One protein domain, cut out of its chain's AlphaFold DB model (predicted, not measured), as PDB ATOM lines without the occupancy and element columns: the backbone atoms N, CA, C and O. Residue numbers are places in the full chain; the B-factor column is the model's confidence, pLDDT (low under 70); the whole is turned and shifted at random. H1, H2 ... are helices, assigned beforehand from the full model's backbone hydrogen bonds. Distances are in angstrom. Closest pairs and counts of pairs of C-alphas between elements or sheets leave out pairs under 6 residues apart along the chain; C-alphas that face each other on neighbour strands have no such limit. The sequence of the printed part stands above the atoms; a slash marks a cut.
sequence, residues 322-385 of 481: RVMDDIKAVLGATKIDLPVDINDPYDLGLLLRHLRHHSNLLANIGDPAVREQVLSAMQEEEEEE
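Overview. This is residues 322 to 385 of the 481 residues of the protein "Bindin" of Strongylocentrotus purpuratus (UniProt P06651). The long helix H4 runs along one side of an open arrangement of four helices, in which no helix touches another, and its residues 379 to 385 stick out. The centres of H4, H2 and H1 make a triangle, and the four-residue H3 bridges from the end of H2 toward the first turns of H4. The printed part has 64 residues with four named helices, in the order H1, H2, H3, H4, and no named strand; the class is all helix. The whole is compact, with a radius of gyration of the C-alphas of 12.2 A, and spans 33 by 27 by 22 A.

Along the chain. H4, residues 368 to 385, measures 26.4 A from C-alpha 368 at (166.850, 243.248, 253.480) to C-alpha 385 at (181.538, 222.859, 261.422). H3 is residues 359 to 362. H2, residues 345 to 357, measures 18.1 A. H1, residues 322 to 333, measures 16.5 A and begins with C-alpha 322 at (162.828, 236.117, 240.141).

Arrangement. H4 and H3 are close but not clearly touching; their closest C-alphas, those of Arg 371 and Leu 362, are 6.8 A apart. H3 and H2 are also close but not clearly touching, with closest C-alphas Leu 361 and Leu 355 at 7.1 A. H2 and H4 are only just apart, at 8.5 A. H1 is apart from H2, H3 and H4. Every O i to N i+4 pair is within hydrogen-bond range in H1 and H2, and 12 of 14 are in H4; H3 is too short for such a pair.

Size, cuts and confidence. The farthest C-alphas, those of Lys 335 and Glu 384, are 33.2 A apart. The printed part has no cut. The link from H1 to H2, 11 residues, is long; the other two links are tight. The mean pLDDT of the printed part is 79.4, and residues 334 to 337 and 359 to 364 are under 70.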
ATOM      1  N   ARG A 322     162.533 234.732 239.750       78.88
ATOM      2  CA  ARG A 322     162.828 236.117 240.141       78.88
ATOM      3  C   ARG A 322     164.137 236.263 240.912       78.88
ATOM      4  O   ARG A 322     164.926 237.123 240.562       78.88
ATOM      5  N   VAL A 323     164.402 235.402 241.894       80.34
ATOM      6  CA  VAL A 323     165.672 235.424 242.643       80.34
ATOM      7  C   VAL A 323     166.850 235.102 241.718       80.34
ATOM      8  O   VAL A 323     167.895 235.732 241.815       80.34
ATOM      9  N   MET A 324     166.677 234.179 240.764       82.04
ATOM     10  CA  MET A 324     167.686 233.921 239.726       82.04
ATOM     11  C   MET A 324     167.919 235.133 238.809       82.04
ATOM     12  O   MET A 324     169.064 235.399 238.442       82.04
ATOM     13  N   ASP A 325     166.871 235.873 238.447       83.64
ATOM     14  CA  ASP A 325     166.997 237.103 237.657       83.64
ATOM     15  C   ASP A 325     167.660 238.236 238.458       83.64
ATOM     16  O   ASP A 325     168.503 238.946 237.910       83.64
ATOM     17  N   ASP A 326     167.378 238.353 239.757       83.47
ATOM     18  CA  ASP A 326     168.023 239.327 240.642       83.47
ATOM     19  C   ASP A 326     169.507 238.998 240.854       83.47
ATOM     20  O   ASP A 326     170.361 239.879 240.740       83.47
ATOM     21  N   ILE A 327     169.852 237.720 241.060       79.12
ATOM     22  CA  ILE A 327     171.250 237.267 241.123       79.12
ATOM     23  C   ILE A 327     171.951 237.553 239.789       79.12
ATOM     24  O   ILE A 327     173.054 238.094 239.792       79.12
ATOM     25  N   LYS A 328     171.315 237.286 238.640       81.48
ATOM     26  CA  LYS A 328     171.872 237.642 237.322       81.48
ATOM     27  C   LYS A 328     172.033 239.147 237.132       81.48
ATOM     28  O   LYS A 328     173.008 239.559 236.511       81.48
ATOM     29  N   ALA A 329     171.120 239.969 237.643       80.15
ATOM     30  CA  ALA A 329     171.223 241.424 237.562       80.15
ATOM     31  C   ALA A 329     172.388 241.953 238.415       80.15
ATOM     32  O   ALA A 329     173.152 242.805 237.955       80.15
ATOM     33  N   VAL A 330     172.576 241.404 239.619       76.50
ATOM     34  CA  VAL A 330     173.709 241.737 240.496       76.50
ATOM     35  C   VAL A 330     175.029 241.246 239.892       76.50
ATOM     36  O   VAL A 330     175.986 242.018 239.825       76.50
ATOM     37  N   LEU A 331     175.063 240.020 239.357       72.36
ATOM     38  CA  LEU A 331     176.232 239.462 238.671       72.36
ATOM     39  C   LEU A 331     176.552 240.203 237.367       72.36
ATOM     40  O   LEU A 331     177.717 240.389 237.046       72.36
ATOM     41  N   GLY A 332     175.543 240.689 236.642       77.89
ATOM     42  CA  GLY A 332     175.734 241.530 235.460       77.89
ATOM     43  C   GLY A 332     176.298 242.916 235.789       77.89
ATOM     44  O   GLY A 332     176.955 243.527 234.946       77.89
ATOM     45  N   ALA A 333     176.075 243.415 237.010       73.35
ATOM     46  CA  ALA A 333     176.637 244.677 237.490       73.35
ATOM     47  C   ALA A 333     178.068 244.518 238.033       73.35
ATOM     48  O   ALA A 333     178.894 245.425 237.886       73.35
ATOM     49  N   THR A 334     178.395 243.370 238.632       65.98
ATOM     50  CA  THR A 334     179.764 243.047 239.045       65.98
ATOM     51  C   THR A 334     180.523 242.473 237.862       65.98
ATOM     52  O   THR A 334     180.323 241.329 237.486       65.98
ATOM     53  N   LYS A 335     181.413 243.269 237.268       59.03
ATOM     54  CA  LYS A 335     182.255 242.892 236.123       59.03
ATOM     55  C   LYS A 335     183.286 241.805 236.486       59.03
ATOM     56  O   LYS A 335     184.487 242.064 236.506       59.03
ATOM     57  N   ILE A 336     182.807 240.610 236.808       64.69
ATOM     58  CA  ILE A 336     183.577 239.389 237.008       64.69
ATOM     59  C   ILE A 336     183.264 238.518 235.791       64.69
ATOM     60  O   ILE A 336     182.323 237.734 235.797       64.69
ATOM     61  N   ASP A 337     184.037 238.696 234.719       61.18
ATOM     62  CA  ASP A 337     184.008 237.818 233.542       61.18
ATOM     63  C   ASP A 337     184.712 236.484 233.869       61.18
ATOM     64  O   ASP A 337     185.708 236.120 233.243       61.18
ATOM     65  N   LEU A 338     184.232 235.760 234.886       71.78
ATOM     66  CA  LEU A 338     184.532 234.338 235.018       71.78
ATOM     67  C   LEU A 338     183.297 233.547 234.572       71.78
ATOM     68  O   LEU A 338     182.216 233.759 235.123       71.78
ATOM     69  N   PRO A 339     183.425 232.649 233.581       81.91
ATOM     70  CA  PRO A 339     182.375 231.697 233.258       81.91
ATOM     71  C   PRO A 339     182.292 230.679 234.399       81.91
ATOM     72  O   PRO A 339     182.964 229.658 234.367       81.91
ATOM     73  N   VAL A 340     181.521 231.004 235.432       82.61
ATOM     74  CA  VAL A 340     181.210 230.095 236.539       82.61
ATOM     75  C   VAL A 340     180.094 229.166 236.060       82.61
ATOM     76  O   VAL A 340     179.009 229.649 235.712       82.61
ATOM     77  N   ASP A 341     180.339 227.856 236.003       86.42
ATOM     78  CA  ASP A 341     179.273 226.891 235.731       86.42
ATOM     79  C   ASP A 341     178.437 226.700 237.000       86.42
ATOM     80  O   ASP A 341     178.859 226.076 237.967       86.42
ATOM     81  N   ILE A 342     177.211 227.232 236.995       85.21
ATOM     82  CA  ILE A 342     176.265 227.113 238.119       85.21
ATOM     83  C   ILE A 342     175.928 225.636 238.428       85.21
ATOM     84  O   ILE A 342     175.425 225.341 239.510       85.21
ATOM     85  N   ASN A 343     176.202 224.702 237.510       87.57
ATOM     86  CA  ASN A 343     175.944 223.274 237.708       87.57
ATOM     87  C   ASN A 343     177.133 222.500 238.302       87.57
ATOM     88  O   ASN A 343     176.954 221.329 238.642       87.57
ATOM     89  N   ASP A 344     178.316 223.109 238.431       87.86
ATOM     90  CA  ASP A 344     179.467 222.487 239.087       87.86
ATOM     91  C   ASP A 344     179.534 222.944 240.564       87.86
ATOM     92  O   ASP A 344     179.643 224.145 240.839       87.86
ATOM     93  N   PRO A 345     179.455 222.025 241.551       88.38
ATOM     94  CA  PRO A 345     179.504 222.384 242.968       88.38
ATOM     95  C   PRO A 345     180.810 223.087 243.374       88.38
ATOM     96  O   PRO A 345     180.799 223.865 244.329       88.38
ATOM     97  N   TYR A 346     181.921 222.866 242.660       86.94
ATOM     98  CA  TYR A 346     183.188 223.546 242.944       86.94
ATOM     99  C   TYR A 346     183.162 225.011 242.512       86.94
ATOM    100  O   TYR A 346     183.573 225.879 243.283       86.94
ATOM    101  N   ASP A 347     182.630 225.294 241.324       93.23
ATOM    102  CA  ASP A 347     182.458 226.656 240.811       93.23
ATOM    103  C   ASP A 347     181.462 227.446 241.671       93.23
ATOM    104  O   ASP A 347     181.716 228.606 242.020       93.23
ATOM    105  N   LEU A 348     180.375 226.799 242.109       90.06
ATOM    106  CA  LEU A 348     179.427 227.374 243.064       90.06
ATOM    107  C   LEU A 348     180.092 227.661 244.420       90.06
ATOM    108  O   LEU A 348     179.906 228.744 244.979       90.06
ATOM    109  N   GLY A 349     180.913 226.737 244.930       92.17
ATOM    110  CA  GLY A 349     181.687 226.932 246.157       92.17
ATOM    111  C   GLY A 349     182.692 228.083 246.046       92.17
ATOM    112  O   GLY A 349     182.819 228.890 246.971       92.17
ATOM    113  N   LEU A 350     183.364 228.224 244.898       88.26
ATOM    114  CA  LEU A 350     184.282 229.331 244.625       88.26
ATOM    115  C   LEU A 350     183.544 230.676 244.595       88.26
ATOM    116  O   LEU A 350     184.024 231.652 245.176       88.26
ATOM    117  N   LEU A 351     182.363 230.718 243.965       88.11
ATOM    118  CA  LEU A 351     181.492 231.893 243.915       88.11
ATOM    119  C   LEU A 351     181.011 232.286 245.316       88.11
ATOM    120  O   LEU A 351     181.124 233.450 245.696       88.11
ATOM    121  N   LEU A 352     180.530 231.323 246.106       87.72
ATOM    122  CA  LEU A 352     180.088 231.557 247.481       87.72
ATOM    123  C   LEU A 352     181.244 232.035 248.364       87.72
ATOM    124  O   LEU A 352     181.084 233.002 249.107       87.72
ATOM    125  N   ARG A 353     182.441 231.451 248.228       87.42
ATOM    126  CA  ARG A 353     183.645 231.899 248.948       87.42
ATOM    127  C   ARG A 353     184.078 233.302 248.529       87.42
ATOM    128  O   ARG A 353     184.479 234.099 249.377       87.42
ATOM    129  N   HIS A 354     183.972 233.622 247.239       85.56
ATOM    130  CA  HIS A 354     184.244 234.959 246.719       85.56
ATOM    131  C   HIS A 354     183.244 235.978 247.283       85.56
ATOM    132  O   HIS A 354     183.657 237.016 247.794       85.56
ATOM    133  N   LEU A 355     181.946 235.663 247.295       84.60
ATOM    134  CA  LEU A 355     180.911 236.508 247.900       84.60
ATOM    135  C   LEU A 355     181.105 236.665 249.419       84.60
ATOM    136  O   LEU A 355     180.961 237.775 249.930       84.60
ATOM    137  N   ARG A 356     181.524 235.602 250.123       81.18
ATOM    138  CA  ARG A 356     181.854 235.620 251.560       81.18
ATOM    139  C   ARG A 356     183.021 236.580 251.849       81.18
ATOM    140  O   ARG A 356     182.951 237.375 252.782       81.18
ATOM    141  N   HIS A 357     184.060 236.579 251.008       82.29
ATOM    142  CA  HIS A 357     185.189 237.517 251.118       82.29
ATOM    143  C   HIS A 357     184.846 238.953 250.705       82.29
ATOM    144  O   HIS A 357     185.405 239.907 251.247       82.29
ATOM    145  N   HIS A 358     183.924 239.123 249.761       81.21
ATOM    146  CA  HIS A 358     183.468 240.421 249.288       81.21
ATOM    147  C   HIS A 358     182.192 240.864 250.016       81.21
ATOM    148  O   HIS A 358     181.241 241.300 249.377       81.21
ATOM    149  N   SER A 359     182.181 240.833 251.354       67.19
ATOM    150  CA  SER A 359     181.041 241.258 252.195       67.19
ATOM    151  C   SER A 359     180.490 242.657 251.862       67.19
ATOM    152  O   SER A 359     179.303 242.921 252.038       67.19
ATOM    153  N   ASN A 360     181.306 243.540 251.280       68.05
ATOM    154  CA  ASN A 360     180.852 244.829 250.741       68.05
ATOM    155  C   ASN A 360     179.867 244.709 249.560       68.05
ATOM    156  O   ASN A 360     179.108 245.642 249.317       68.05
ATOM    157  N   LEU A 361     179.846 243.592 248.831       66.46
ATOM    158  CA  LEU A 361     178.857 243.324 247.784       66.46
ATOM    159  C   LEU A 361     177.490 242.956 248.379       66.46
ATOM    160  O   LEU A 361     176.475 243.346 247.808       66.46
ATOM    161  N   LEU A 362     177.442 242.324 249.562       65.05
ATOM    162  CA  LEU A 362     176.179 242.071 250.275       65.05
ATOM    163  C   LEU A 362     175.512 243.373 250.741       65.05
ATOM    164  O   LEU A 362     174.289 243.442 250.834       65.05
ATOM    165  N   ALA A 363     176.293 244.433 250.975       68.36
ATOM    166  CA  ALA A 363     175.755 245.749 251.318       68.36
ATOM    167  C   ALA A 363     174.957 246.399 250.168       68.36
ATOM    168  O   ALA A 363     174.138 247.279 250.430       68.36
ATOM    169  N   ASN A 364     175.156 245.953 248.920       69.19
ATOM    170  CA  ASN A 364     174.422 246.437 247.747       69.19
ATOM    171  C   ASN A 364     173.172 245.604 247.417       69.19
ATOM    172  O   ASN A 364     172.447 245.950 246.484       69.19
ATOM    173  N   ILE A 365     172.894 244.532 248.167       74.32
ATOM    174  CA  ILE A 365     171.627 243.808 248.042       74.32
ATOM    175  C   ILE A 365     170.537 244.698 248.649       74.32
ATOM    176  O   ILE A 365     170.463 244.877 249.864       74.32
ATOM    177  N   GLY A 366     169.726 245.305 247.778       82.76
ATOM    178  CA  GLY A 366     168.689 246.268 248.159       82.76
ATOM    179  C   GLY A 366     167.521 245.665 248.943       82.76
ATOM    180  O   GLY A 366     166.786 246.412 249.586       82.76
ATOM    181  N   ASP A 367     167.364 244.339 248.919       83.26
ATOM    182  CA  ASP A 367     166.321 243.645 249.669       83.26
ATOM    183  C   ASP A 367     166.858 243.125 251.021       83.26
ATOM    184  O   ASP A 367     167.690 242.206 251.047       83.26
ATOM    185  N   PRO A 368     166.412 243.690 252.161       85.12
ATOM    186  CA  PRO A 368     166.850 243.248 253.480       85.12
ATOM    187  C   PRO A 368     166.473 241.791 253.779       85.12
ATOM    188  O   PRO A 368     167.207 241.152 254.526       85.12
ATOM    189  N   ALA A 369     165.406 241.245 253.180       83.92
ATOM    190  CA  ALA A 369     164.996 239.859 253.414       83.92
ATOM    191  C   ALA A 369     165.972 238.858 252.777       83.92
ATOM    192  O   ALA A 369     166.363 237.883 253.413       83.92
ATOM    193  N   VAL A 370     166.430 239.130 251.548       82.37
ATOM    194  CA  VAL A 370     167.452 238.306 250.876       82.37
ATOM    195  C   VAL A 370     168.780 238.419 251.616       82.37
ATOM    196  O   VAL A 370     169.460 237.417 251.824       82.37
ATOM    197  N   ARG A 371     169.133 239.626 252.071       84.25
ATOM    198  CA  ARG A 371     170.333 239.833 252.883       84.25
ATOM    199  C   ARG A 371     170.280 239.028 254.185       84.25
ATOM    200  O   ARG A 371     171.271 238.393 254.520       84.25
ATOM    201  N   GLU A 372     169.155 239.031 254.898       84.03
ATOM    202  CA  GLU A 372     168.977 238.234 256.120       84.03
ATOM    203  C   GLU A 372     168.989 236.734 255.839       84.03
ATOM    204  O   GLU A 372     169.638 235.997 256.572       84.03
ATOM    205  N   GLN A 373     168.362 236.274 254.757       84.78
ATOM    206  CA  GLN A 373     168.360 234.856 254.401       84.78
ATOM    207  C   GLN A 373     169.759 234.351 254.020       84.78
ATOM    208  O   GLN A 373     170.154 233.270 254.448       84.78
ATOM    209  N   VAL A 374     170.536 235.145 253.274       79.36
ATOM    210  CA  VAL A 374     171.934 234.823 252.940       79.36
ATOM    211  C   VAL A 374     172.811 234.845 254.193       79.36
ATOM    212  O   VAL A 374     173.611 233.936 254.377       79.36
ATOM    213  N   LEU A 375     172.643 235.831 255.080       83.09
ATOM    214  CA  LEU A 375     173.383 235.882 256.347       83.09
ATOM    215  C   LEU A 375     173.010 234.728 257.291       83.09
ATOM    216  O   LEU A 375     173.896 234.186 257.942       83.09
ATOM    217  N   SER A 376     171.736 234.329 257.334       83.43
ATOM    218  CA  SER A 376     171.259 233.194 258.132       83.43
ATOM    219  C   SER A 376     171.827 231.876 257.612       83.43
ATOM    220  O   SER A 376     172.374 231.109 258.394       83.43
ATOM    221  N   ALA A 377     171.779 231.645 256.295       80.32
ATOM    222  CA  ALA A 377     172.363 230.451 255.681       80.32
ATOM    223  C   ALA A 377     173.890 230.396 255.855       80.32
ATOM    224  O   ALA A 377     174.471 229.321 255.934       80.32
ATOM    225  N   MET A 378     174.548 231.559 255.927       77.19
ATOM    226  CA  MET A 378     175.983 231.642 256.199       77.19
ATOM    227  C   MET A 378     176.355 231.340 257.657       77.19
ATOM    228  O   MET A 378     177.472 230.885 257.874       77.19
ATOM    229  N   GLN A 379     175.480 231.619 258.631       80.51
ATOM    230  CA  GLN A 379     175.734 231.328 260.052       80.51
ATOM    231  C   GLN A 379     175.446 229.869 260.411       80.51
ATOM    232  O   GLN A 379     176.190 229.288 261.191       80.51
ATOM    233  N   GLU A 380     174.414 229.269 259.813       78.52
ATOM    234  CA  GLU A 380     174.021 227.879 260.093       78.52
ATOM    235  C   GLU A 380     175.130 226.872 259.715       78.52
ATOM    236  O   GLU A 380     175.346 225.899 260.426       78.52
ATOM    237  N   GLU A 381     175.912 227.157 258.664       73.34
ATOM    238  CA  GLU A 381     177.033 226.304 258.227       73.34
ATOM    239  C   GLU A 381     178.283 226.426 259.134       73.34
ATOM    240  O   GLU A 381     179.080 225.496 259.211       73.34
ATOM    241  N   GLU A 382     178.467 227.554 259.837       74.20
ATOM    242  CA  GLU A 382     179.603 227.765 260.757       74.20
ATOM    243  C   GLU A 382     179.367 227.070 262.112       74.20
ATOM    244  O   GLU A 382     180.304 226.515 262.685       74.20
ATOM    245  N   GLU A 383     178.116 227.023 262.586       74.17
ATOM    246  CA  GLU A 383     177.758 226.286 263.808       74.17
ATOM    247  C   GLU A 383     177.904 224.762 263.627       74.17
ATOM    248  O   GLU A 383     178.379 224.086 264.541       74.17
ATOM    249  N   GLU A 384     177.597 224.216 262.444       74.15
ATOM    250  CA  GLU A 384     177.725 222.773 262.172       74.15
ATOM    251  C   GLU A 384     179.206 222.326 262.079       74.15
ATOM    252  O   GLU A 384     179.582 221.288 262.630       74.15
ATOM    253  N   GLU A 385     180.091 223.143 261.480       73.72
ATOM    254  CA  GLU A 385     181.538 222.859 261.422       73.72
ATOM    255  C   GLU A 385     182.215 222.959 262.809       73.72
ATOM    256  O   GLU A 385     183.123 222.175 263.119       73.72
TER     257      GLU A 385